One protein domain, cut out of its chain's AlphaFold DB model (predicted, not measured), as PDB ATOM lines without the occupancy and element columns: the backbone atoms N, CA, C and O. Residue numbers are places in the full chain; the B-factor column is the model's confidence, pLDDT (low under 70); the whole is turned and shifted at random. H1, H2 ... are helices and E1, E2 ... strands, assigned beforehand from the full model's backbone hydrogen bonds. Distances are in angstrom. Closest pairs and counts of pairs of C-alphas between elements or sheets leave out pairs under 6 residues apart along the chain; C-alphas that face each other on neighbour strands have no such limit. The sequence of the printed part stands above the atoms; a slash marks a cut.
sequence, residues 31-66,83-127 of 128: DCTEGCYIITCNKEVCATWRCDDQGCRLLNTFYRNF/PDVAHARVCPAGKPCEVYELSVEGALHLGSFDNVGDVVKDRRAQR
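What this domain is: This is residues 31 to 66 and 83 to 127 of the 128 residues of an uncharacterized protein of Arenimonas metalli CF5-1 (UniProt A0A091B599). Two small antiparallel sheets of three strands each stand partly face to face as a loosely formed sandwich, with their strands running in nearly the same line but their planes 45 degrees apart. The sheet E4 E5 E6 is the middle layer, and the one helix, H1, covers its face away from E1 E2 E3. The printed part has 81 residues with six named strands and then one named helix, in the order E1 E2 E3 E4 E5 E6 H1, and the class is mostly strand. The whole is compact, with a radius of gyration of the C-alphas of 13.0 A, and only just flat, spanning 42 by 29 by 14 A.

How they stand to each other: Start at E1, residues 36 to 41, which forms a hairpin with E2, residues 45 to 52; look for N 38 and O 49, 3.1 A apart, within hydrogen-bond range. E2 forms the next hairpin with E3, residues 55 to 63, where N 48 and O 60 are 2.9 A apart. These three make a meander, each strand the antiparallel neighbour of the one before. Past the cut, E4, residues 86 to 90, E5, residues 97 to 103, and E6, residues 106 to 113, make a second meander, with N 88 and O 100 2.9 A apart, and N 101 and O 108 2.9 A apart. This second sheet is strongly twisted, only just, with C-alphas up to 4.2 A off its best plane. Between the sheets, the closest C-alphas of E1 and E5 are those of Thr 40 and Ser 103, 5.6 A apart. H1, residues 116 to 125, is on the second sheet at a height over the sheet of 9.4 A. It lies over E6 and, only just, over E5, on which 3 of its C-alphas fall, and on the local plane runs slantwise to E6 at 41 degrees. The closest C-alphas of E5 and H1 are those of Cys 97 and Val 116, 6.7 A apart. In H1, 2 of 6 O i to N i+4 pairs are within hydrogen-bond range, and 4 of 7 O i to N i+3 pairs.

Where its parts are: Find C-alpha 36 at (228.326, 24.169, 149.813), where E1 begins, 16.8 A long. E2 spans 23.1 A and E3 24.6 A. E4 begins at C-alpha 86, (218.473, 28.117, 155.805), and spans 13.2 A; E5 spans 19.6 A and E6 20.5 A. H1, 15.2 A long, ends at C-alpha 125, (214.604, 33.740, 170.360).

The domain as a whole: The two C-alphas farthest apart are those of Phe 66 and Gly 94, 44.2 A. Residues 67 to 82 are not printed, and C-alphas 66 and 83 stand 15.6 A apart across the cut. Of the links printed whole, none is long. Confidence is under 70 at residues 65 to 66, 83 and 114 to 127.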
ATOM      1  N   ASP A  31     227.735  24.010 157.592       86.81
ATOM      2  CA  ASP A  31     229.137  24.385 157.455       86.81
ATOM      3  C   ASP A  31     229.520  24.382 155.975       86.81
ATOM      4  O   ASP A  31     229.549  23.344 155.315       86.81
ATOM      5  N   CYS A  32     229.773  25.574 155.454       90.00
ATOM      6  CA  CYS A  32     230.093  25.841 154.063       90.00
ATOM      7  C   CYS A  32     231.515  26.383 153.911       90.00
ATOM      8  O   CYS A  32     231.816  27.041 152.919       90.00
ATOM      9  N   THR A  33     232.398  26.096 154.872       86.94
ATOM     10  CA  THR A  33     233.807  26.515 154.844       86.94
ATOM     11  C   THR A  33     234.553  25.972 153.621       86.94
ATOM     12  O   THR A  33     235.314  26.701 152.996       86.94
ATOM     13  N   GLU A  34     234.279  24.729 153.213       88.06
ATOM     14  CA  GLU A  34     234.812  24.130 151.970       88.06
ATOM     15  C   GLU A  34     233.941  24.429 150.733       88.06
ATOM     16  O   GLU A  34     234.204  23.996 149.610       88.06
ATOM     17  N   GLY A  35     232.882  25.202 150.945       91.50
ATOM     18  CA  GLY A  35     231.891  25.570 149.961       91.50
ATOM     19  C   GLY A  35     230.771  24.541 149.794       91.50
ATOM     20  O   GLY A  35     230.995  23.361 149.544       91.50
ATOM     21  N   CYS A  36     229.526  25.005 149.843       91.12
ATOM     22  CA  CYS A  36     228.326  24.169 149.813       91.12
ATOM     23  C   CYS A  36     227.281  24.725 148.835       91.12
ATOM     24  O   CYS A  36     227.372  25.870 148.385       91.12
ATOM     25  N   TYR A  37     226.264  23.921 148.526       92.75
ATOM     26  CA  TYR A  37     225.062  24.387 147.838       92.75
ATOM     27  C   TYR A  37     223.857  24.222 148.757       92.75
ATOM     28  O   TYR A  37     223.709  23.179 149.391       92.75
ATOM     29  N   ILE A  38     223.005  25.242 148.824       90.31
ATOM     30  CA  ILE A  38     221.803  25.247 149.664       90.31
ATOM     31  C   ILE A  38     220.613  25.638 148.796       90.31
ATOM     32  O   ILE A  38     220.712  26.561 147.990       90.31
ATOM     33  N   ILE A  39     219.488  24.944 148.955       89.25
ATOM     34  CA  ILE A  39     218.232  25.285 148.284       89.25
ATOM     35  C   ILE A  39     217.237  25.749 149.341       89.25
ATOM     36  O   ILE A  39     216.993  25.043 150.315       89.25
ATOM     37  N   THR A  40     216.655  26.926 149.131       89.06
ATOM     38  CA  THR A  40     215.572  27.475 149.960       89.06
ATOM     39  C   THR A  40     214.344  27.668 149.091       89.06
ATOM     40  O   THR A  40     214.474  28.236 148.007       89.06
ATOM     41  N   CYS A  41     213.164  27.243 149.535       85.19
ATOM     42  CA  CYS A  41     211.921  27.402 148.792       85.19
ATOM     43  C   CYS A  41     210.870  28.188 149.583       85.19
ATOM     44  O   CYS A  41     210.803  28.133 150.804       85.19
ATOM     45  N   ASN A  42     209.995  28.894 148.877       83.19
ATOM     46  CA  ASN A  42     208.695  29.290 149.403       83.19
ATOM     47  C   ASN A  42     207.600  28.439 148.726       83.19
ATOM     48  O   ASN A  42     207.851  27.337 148.229       83.19
ATOM     49  N   LYS A  43     206.363  28.939 148.723       77.88
ATOM     50  CA  LYS A  43     205.214  28.259 148.117       77.88
ATOM     51  C   LYS A  43     205.236  28.170 146.594       77.88
ATOM     52  O   LYS A  43     204.383  27.478 146.072       77.88
ATOM     53  N   GLU A  44     206.119  28.870 145.894       81.75
ATOM     54  CA  GLU A  44     206.077  28.980 144.426       81.75
ATOM     55  C   GLU A  44     207.466  28.924 143.795       81.75
ATOM     56  O   GLU A  44     207.633  28.388 142.704       81.75
ATOM     57  N   VAL A  45     208.473  29.448 144.485       87.31
ATOM     58  CA  VAL A  45     209.824  29.655 143.977       87.31
ATOM     59  C   VAL A  45     210.824  28.997 144.915       87.31
ATOM     60  O   VAL A  45     210.676  29.025 146.134       87.31
ATOM     61  N   CYS A  46     211.867  28.426 144.334       89.62
ATOM     62  CA  CYS A  46     213.065  27.982 145.019       89.62
ATOM     63  C   CYS A  46     214.268  28.800 144.546       89.62
ATOM     64  O   CYS A  46     214.326  29.237 143.398       89.62
ATOM     65  N   ALA A  47     215.234  28.983 145.435       91.38
ATOM     66  CA  ALA A  47     216.493  29.665 145.195       91.38
ATOM     67  C   ALA A  47     217.652  28.711 145.489       91.38
ATOM     68  O   ALA A  47     217.669  28.065 146.538       91.38
ATOM     69  N   THR A  48     218.613  28.638 144.570       92.81
ATOM     70  CA  THR A  48     219.854  27.877 144.746       92.81
ATOM     71  C   THR A  48     220.976  28.824 145.129       92.81
ATOM     72  O   THR A  48     221.303  29.745 144.381       92.81
ATOM     73  N   TRP A  49     221.611  28.549 146.258       94.81
ATOM     74  CA  TRP A  49     222.719  29.308 146.814       94.81
ATOM     75  C   TRP A  49     224.024  28.539 146.668       94.81
ATOM     76  O   TRP A  49     224.054  27.321 146.850       94.81
ATOM     77  N   ARG A  50     225.111  29.258 146.390       95.38
ATOM     78  CA  ARG A  50     226.481  28.782 146.589       95.38
ATOM     79  C   ARG A  50     227.100  29.608 147.699       95.38
ATOM     80  O   ARG A  50     227.205  30.821 147.555       95.38
ATOM     81  N   CYS A  51     227.500  28.947 148.773       93.38
ATOM     82  CA  CYS A  51     228.305  29.557 149.822       93.38
ATOM     83  C   CYS A  51     229.729  29.030 149.704       93.38
ATOM     84  O   CYS A  51     229.898  27.832 149.492       93.38
ATOM     85  N   ASP A  52     230.716  29.908 149.801       92.56
ATOM     86  CA  ASP A  52     232.149  29.609 149.864       92.56
ATOM     87  C   ASP A  52     232.865  30.710 150.661       92.56
ATOM     88  O   ASP A  52     232.204  31.521 151.303       92.56
ATOM     89  N   ASP A  53     234.199  30.736 150.649       88.25
ATOM     90  CA  ASP A  53     235.047  31.683 151.388       88.25
ATOM     91  C   ASP A  53     234.809  33.166 151.043       88.25
ATOM     92  O   ASP A  53     235.284  34.046 151.762       88.25
ATOM     93  N   GLN A  54     234.068  33.444 149.966       89.38
ATOM     94  CA  GLN A  54     233.640  34.784 149.557       89.38
ATOM     95  C   GLN A  54     232.224  35.142 150.051       89.38
ATOM     96  O   GLN A  54     231.719  36.220 149.737       89.38
ATOM     97  N   GLY A  55     231.567  34.245 150.791       89.50
ATOM     98  CA  GLY A  55     230.200  34.393 151.285       89.50
ATOM     99  C   GLY A  55     229.174  33.591 150.480       89.50
ATOM    100  O   GLY A  55     229.505  32.686 149.713       89.50
ATOM    101  N   CYS A  56     227.889  33.904 150.670       93.25
ATOM    102  CA  CYS A  56     226.781  33.221 149.999       93.25
ATOM    103  C   CYS A  56     226.214  34.046 148.837       93.25
ATOM    104  O   CYS A  56     225.730  35.161 149.031       93.25
ATOM    105  N   ARG A  57     226.204  33.468 147.631       95.25
ATOM    106  CA  ARG A  57     225.641  34.071 146.414       95.25
ATOM    107  C   ARG A  57     224.476  33.262 145.857       95.25
ATOM    108  O   ARG A  57     224.496  32.029 145.868       95.25
ATOM    109  N   LEU A  58     223.489  33.968 145.317       94.94
ATOM    110  CA  LEU A  58     222.393  33.367 144.568       94.94
ATOM    111  C   LEU A  58     222.913  32.912 143.202       94.94
ATOM    112  O   LEU A  58     223.537  33.692 142.486       94.94
ATOM    113  N   LEU A  59     222.653  31.659 142.838       94.00
ATOM    114  CA  LEU A  59     222.988  31.124 141.518       94.00
ATOM    115  C   LEU A  59     221.807  31.170 140.561       94.00
ATOM    116  O   LEU A  59     221.970  31.541 139.403       94.00
ATOM    117  N   ASN A  60     220.631  30.751 141.024       92.69
ATOM    118  CA  ASN A  60     219.428  30.731 140.206       92.69
ATOM    119  C   ASN A  60     218.166  30.716 141.076       92.69
ATOM    120  O   ASN A  60     218.209  30.293 142.233       92.69
ATOM    121  N   THR A  61     217.043  31.105 140.479       92.50
ATOM    122  CA  THR A  61     215.699  30.873 141.017       92.50
ATOM    123  C   THR A  61     214.884  30.046 140.031       92.50
ATOM    124  O   THR A  61     215.061  30.151 138.819       92.50
ATOM    125  N   PHE A  62     214.018  29.175 140.536       90.19
ATOM    126  CA  PHE A  62     213.172  28.326 139.703       90.19
ATOM    127  C   PHE A  62     211.804  28.129 140.343       90.19
ATOM    128  O   PHE A  62     211.684  28.072 141.565       90.19
ATOM    129  N   TYR A  63     210.769  28.019 139.511       87.44
ATOM    130  CA  TYR A  63     209.429  27.712 139.991       87.44
ATOM    131  C   TYR A  63     209.350  26.257 140.437       87.44
ATOM    132  O   TYR A  63     209.831  25.343 139.763       87.44
ATOM    133  N   ARG A  64     208.725  26.044 141.588       74.69
ATOM    134  CA  ARG A  64     208.396  24.719 142.085       74.69
ATOM    135  C   ARG A  64     207.095  24.282 141.420       74.69
ATOM    136  O   ARG A  64     206.031  24.789 141.755       74.69
ATOM    137  N   ASN A  65     207.169  23.335 140.489       69.00
ATOM    138  CA  ASN A  65     205.966  22.694 139.961       69.00
ATOM    139  C   ASN A  65     205.412  21.741 141.031       69.00
ATOM    140  O   ASN A  65     206.073  20.777 141.414       69.00
ATOM    141  N   PHE A  66     204.214  22.029 141.544       61.28
ATOM    142  CA  PHE A  66     203.517  21.186 142.529       61.28
ATOM    143  C   PHE A  66     202.664  20.084 141.888       61.28
ATOM    144  O   PHE A  66     201.993  19.346 142.611       61.28
ATOM    145  N   PRO A  83     208.249  30.245 154.462       59.81
ATOM    146  CA  PRO A  83     209.430  30.346 153.619       59.81
ATOM    147  C   PRO A  83     210.568  29.566 154.279       59.81
ATOM    148  O   PRO A  83     210.848  29.772 155.464       59.81
ATOM    149  N   ASP A  84     211.176  28.647 153.531       75.75
ATOM    150  CA  ASP A  84     212.323  27.897 154.010       75.75
ATOM    151  C   ASP A  84     213.453  28.898 154.224       75.75
ATOM    152  O   ASP A  84     213.890  29.594 153.301       75.75
ATOM    153  N   VAL A  85     213.899  28.975 155.470       82.75
ATOM    154  CA  VAL A  85     215.046  29.772 155.865       82.75
ATOM    155  C   VAL A  85     216.164  28.810 156.227       82.75
ATOM    156  O   VAL A  85     216.027  28.017 157.158       82.75
ATOM    157  N   ALA A  86     217.276  28.888 155.505       86.44
ATOM    158  CA  ALA A  86     218.473  28.117 155.805       86.44
ATOM    159  C   ALA A  86     219.525  29.012 156.462       86.44
ATOM    160  O   ALA A  86     219.619  30.199 156.165       86.44
ATOM    161  N   HIS A  87     220.332  28.438 157.350       89.38
ATOM    162  CA  HIS A  87     221.459  29.142 157.956       89.38
ATOM    163  C   HIS A  87     222.754  28.513 157.454       89.38
ATOM    164  O   HIS A  87     222.922  27.297 157.550       89.38
ATOM    165  N   ALA A  88     223.657  29.335 156.931       90.31
ATOM    166  CA  ALA A  88     224.964  28.908 156.449       90.31
ATOM    167  C   ALA A  88     226.070  29.574 157.263       90.31
ATOM    168  O   ALA A  88     225.954  30.741 157.643       90.31
ATOM    169  N   ARG A  89     227.146  28.832 157.507       90.50
ATOM    170  CA  ARG A  89     228.375  29.316 158.129       90.50
ATOM    171  C   ARG A  89     229.520  29.180 157.139       90.50
ATOM    172  O   ARG A  89     229.721  28.105 156.587       90.50
ATOM    173  N   VAL A  90     230.303  30.234 156.970       90.62
ATOM    174  CA  VAL A  90     231.547  30.220 156.193       90.62
ATOM    175  C   VAL A  90     232.670  30.667 157.115       90.62
ATOM    176  O   VAL A  90     232.552  31.721 157.723       90.62
ATOM    177  N   CYS A  91     233.761  29.908 157.223       88.56
ATOM    178  CA  CYS A  91     234.916  30.278 158.047       88.56
ATOM    179  C   CYS A  91     236.177  30.487 157.190       88.56
ATOM    180  O   CYS A  91     236.988  29.566 157.075       88.56
ATOM    181  N   PRO A  92     236.373  31.665 156.564       84.06
ATOM    182  CA  PRO A  92     237.548  31.910 155.735       84.06
ATOM    183  C   PRO A  92     238.840  31.856 156.560       84.06
ATOM    184  O   PRO A  92     238.881  32.279 157.717       84.06
ATOM    185  N   ALA A  93     239.929  31.379 155.952       82.31
ATOM    186  CA  ALA A  93     241.212  31.271 156.637       82.31
ATOM    187  C   ALA A  93     241.695  32.639 157.160       82.31
ATOM    188  O   ALA A  93     241.789  33.613 156.412       82.31
ATOM    189  N   GLY A  94     242.017  32.701 158.456       80.50
ATOM    190  CA  GLY A  94     242.513  33.917 159.107       80.50
ATOM    191  C   GLY A  94     241.460  35.008 159.337       80.50
ATOM    192  O   GLY A  94     241.836  36.135 159.652       80.50
ATOM    193  N   LYS A  95     240.164  34.700 159.184       82.50
ATOM    194  CA  LYS A  95     239.047  35.615 159.457       82.50
ATOM    195  C   LYS A  95     238.012  34.961 160.384       82.50
ATOM    196  O   LYS A  95     237.952  33.732 160.447       82.50
ATOM    197  N   PRO A  96     237.183  35.756 161.084       84.50
ATOM    198  CA  PRO A  96     236.034  35.228 161.812       84.50
ATOM    199  C   PRO A  96     235.050  34.541 160.864       84.50
ATOM    200  O   PRO A  96     234.948  34.903 159.689       84.50
ATOM    201  N   CYS A  97     234.291  33.581 161.385       86.25
ATOM    202  CA  CYS A  97     233.272  32.914 160.594       86.25
ATOM    203  C   CYS A  97     232.085  33.845 160.338       86.25
ATOM    204  O   CYS A  97     231.551  34.469 161.252       86.25
ATOM    205  N   GLU A  98     231.628  33.890 159.101       90.00
ATOM    206  CA  GLU A  98     230.468  34.647 158.662       90.00
ATOM    207  C   GLU A  98     229.225  33.761 158.672       90.00
ATOM    208  O   GLU A  98     229.274  32.576 158.320       90.00
ATOM    209  N   VAL A  99     228.098  34.339 159.082       90.50
ATOM    210  CA  VAL A  99     226.820  33.629 159.184       90.50
ATOM    211  C   VAL A  99     225.802  34.289 158.284       90.50
ATOM    212  O   VAL A  99     225.601  35.502 158.339       90.50
ATOM    213  N   TYR A 100     225.122  33.475 157.494       90.38
ATOM    214  CA  TYR A 100     224.128  33.924 156.537       90.38
ATOM    215  C   TYR A 100     222.783  33.280 156.835       90.38
ATOM    216  O   TYR A 100     222.696  32.072 157.054       90.38
ATOM    217  N   GLU A 101     221.733  34.090 156.815       90.44
ATOM    218  CA  GLU A 101     220.356  33.631 156.698       90.44
ATOM    219  C   GLU A 101     219.972  33.681 155.221       90.44
ATOM    220  O   GLU A 101     220.003  34.741 154.596       90.44
ATOM    221  N   LEU A 102     219.650  32.528 154.651       90.19
ATOM    222  CA  LEU A 102     219.299  32.372 153.250       90.19
ATOM    223  C   LEU A 102     217.799  32.152 153.143       90.19
ATOM    224  O   LEU A 102     217.228  31.318 153.845       90.19
ATOM    225  N   SER A 103     217.179  32.879 152.229       89.94
ATOM    226  CA  SER A 103     215.784  32.709 151.846       89.94
ATOM    227  C   SER A 103     215.657  32.906 150.343       89.94
ATOM    228  O   SER A 103     216.601  33.317 149.677       89.94
ATOM    229  N   VAL A 104     214.471  32.687 149.792       87.50
ATOM    230  CA  VAL A 104     214.195  33.038 148.391       87.50
ATOM    231  C   VAL A 104     214.287  34.542 148.102       87.50
ATOM    232  O   VAL A 104     214.470  34.919 146.950       87.50
ATOM    233  N   GLU A 105     214.168  35.395 149.124       86.62
ATOM    234  CA  GLU A 105     214.216  36.856 148.984       86.62
ATOM    235  C   GLU A 105     215.656  37.381 148.952       86.62
ATOM    236  O   GLU A 105     215.917  38.460 148.419       86.62
ATOM    237  N   GLY A 106     216.602  36.621 149.505       87.25
ATOM    238  CA  GLY A 106     217.995  37.029 149.564       87.25
ATOM    239  C   GLY A 106     218.814  36.304 150.625       87.25
ATOM    240  O   GLY A 106     218.303  35.496 151.405       87.25
ATOM    241  N   ALA A 107     220.100  36.654 150.655       90.00
ATOM    242  CA  ALA A 107     221.022  36.305 151.724       90.00
ATOM    243  C   ALA A 107     221.194  37.509 152.653       90.00
ATOM    244  O   ALA A 107     221.648  38.574 152.230       90.00
ATOM    245  N   LEU A 108     220.854  37.333 153.924       90.62
ATOM    246  CA  LEU A 108     221.105  38.307 154.975       90.62
ATOM    247  C   LEU A 108     222.353  37.889 155.751       90.62
ATOM    248  O   LEU A 108     222.370  36.842 156.397       90.62
ATOM    249  N   HIS A 109     223.389  38.724 155.723       89.31
ATOM    250  CA  HIS A 109     224.557  38.539 156.580       89.31
ATOM    251  C   HIS A 109     224.177  38.862 158.032       89.31
ATOM    252  O   HIS A 109     223.835  39.999 158.361       89.31
ATOM    253  N   LEU A 110     224.203  37.847 158.894       85.25
ATOM    254  CA  LEU A 110     223.856  37.960 160.311       85.25
ATOM    255  C   LEU A 110     225.022  38.476 161.161       85.25
ATOM    256  O   LEU A 110     224.795  38.925 162.284       85.25
ATOM    257  N   GLY A 111     226.242  38.432 160.626       83.44
ATOM    258  CA  GLY A 111     227.450  38.955 161.247       83.44
ATOM    259  C   GLY A 111     228.615  37.970 161.203       83.44
ATOM    260  O   GLY A 111     228.488  36.833 160.743       83.44
ATOM    261  N   SER A 112     229.747  38.442 161.719       82.31
ATOM    262  CA  SER A 112     230.999  37.700 161.803       82.31
ATOM    263  C   SER A 112     231.265  37.344 163.262       82.31
ATOM    264  O   SER A 112     231.291  38.224 164.123       82.31
ATOM    265  N   PHE A 113     231.438  36.058 163.548       72.69
ATOM    266  CA  PHE A 113     231.552  35.552 164.908       72.69
ATOM    267  C   PHE A 113     232.682  34.541 165.003       72.69
ATOM    268  O   PHE A 113     232.739  33.576 164.243       72.69
ATOM    269  N   ASP A 114     233.515  34.705 166.023       66.94
ATOM    270  CA  ASP A 114     234.450  33.657 166.435       66.94
ATOM    271  C   ASP A 114     233.690  32.461 167.057       66.94
ATOM    272  O   ASP A 114     234.192  31.343 167.068       66.94
ATOM    273  N   ASN A 115     232.439  32.683 167.507       58.66
ATOM    274  CA  ASN A 115     231.526  31.697 168.101       58.66
ATOM    275  C   ASN A 115     230.126  31.744 167.454       58.66
ATOM    276  O   ASN A 115     229.137  32.168 168.047       58.66
ATOM    277  N   VAL A 116     230.034  31.291 166.204       56.62
ATOM    278  CA  VAL A 116     228.804  31.282 165.380       56.62
ATOM    279  C   VAL A 116     227.600  30.583 166.027       56.62
ATOM    280  O   VAL A 116     226.458  30.978 165.787       56.62
ATOM    281  N   GLY A 117     227.833  29.560 166.855       58.62
ATOM    282  CA  GLY A 117     226.760  28.766 167.462       58.62
ATOM    283  C   GLY A 117     225.816  29.577 168.359       58.62
ATOM    284  O   GLY A 117     224.612  29.318 168.373       58.62
ATOM    285  N   ASP A 118     226.335  30.591 169.055       59.09
ATOM    286  CA  ASP A 118     225.556  31.359 170.032       59.09
ATOM    287  C   ASP A 118     224.650  32.407 169.369       59.09
ATOM    288  O   ASP A 118     223.535  32.654 169.823       59.09
ATOM    289  N   VAL A 119     225.046  32.957 168.219       59.06
ATOM    290  CA  VAL A 119     224.256  34.002 167.543       59.06
ATOM    291  C   VAL A 119     223.052  33.434 166.801       59.06
ATOM    292  O   VAL A 119     221.962  34.015 166.838       59.06
ATOM    293  N   VAL A 120     223.213  32.272 166.160       62.25
ATOM    294  CA  VAL A 120     222.087  31.559 165.526       62.25
ATOM    295  C   VAL A 120     221.003  31.259 166.566       62.25
ATOM    296  O   VAL A 120     219.805  31.332 166.274       62.25
ATOM    297  N   LYS A 121     221.414  30.967 167.802       61.66
ATOM    298  CA  LYS A 121     220.522  30.700 168.928       61.66
ATOM    299  C   LYS A 121     219.759  31.957 169.374       61.66
ATOM    300  O   LYS A 121     218.540  31.882 169.541       61.66
ATOM    301  N   ASP A 122     220.428  33.102 169.480       60.34
ATOM    302  CA  ASP A 122     219.816  34.358 169.938       60.34
ATOM    303  C   ASP A 122     218.813  34.950 168.934       60.34
ATOM    304  O   ASP A 122     217.717  35.371 169.314       60.34
ATOM    305  N   ARG A 123     219.115  34.921 167.628       62.69
ATOM    306  CA  ARG A 123     218.203  35.442 166.584       62.69
ATOM    307  C   ARG A 123     216.877  34.684 166.517       62.69
ATOM    308  O   ARG A 123     215.843  35.280 166.222       62.69
ATOM    309  N   ARG A 124     216.876  33.385 166.822       59.94
ATOM    310  CA  ARG A 124     215.645  32.579 166.879       59.94
ATOM    311  C   ARG A 124     214.763  32.937 168.062       59.94
ATOM    312  O   ARG A 124     213.543  32.887 167.932       59.94
ATOM    313  N   ALA A 125     215.359  33.302 169.194       57.25
ATOM    314  CA  ALA A 125     214.604  33.740 170.360       57.25
ATOM    315  C   ALA A 125     213.830  35.041 170.083       57.25
ATOM    316  O   ALA A 125     212.754  35.230 170.634       57.25
ATOM    317  N   GLN A 126     214.341  35.893 169.188       58.94
ATOM    318  CA  GLN A 126     213.733  37.178 168.821       58.94
ATOM    319  C   GLN A 126     212.623  37.087 167.758       58.94
ATOM    320  O   GLN A 126     211.904  38.061 167.562       58.94
ATOM    321  N   ARG A 127     212.493  35.960 167.042       52.66
ATOM    322  CA  ARG A 127     211.444  35.745 166.019       52.66
ATOM    323  C   ARG A 127     210.226  34.963 166.540       52.66
ATOM    324  O   ARG A 127     209.389  34.556 165.736       52.66
TER     325      ARG A 127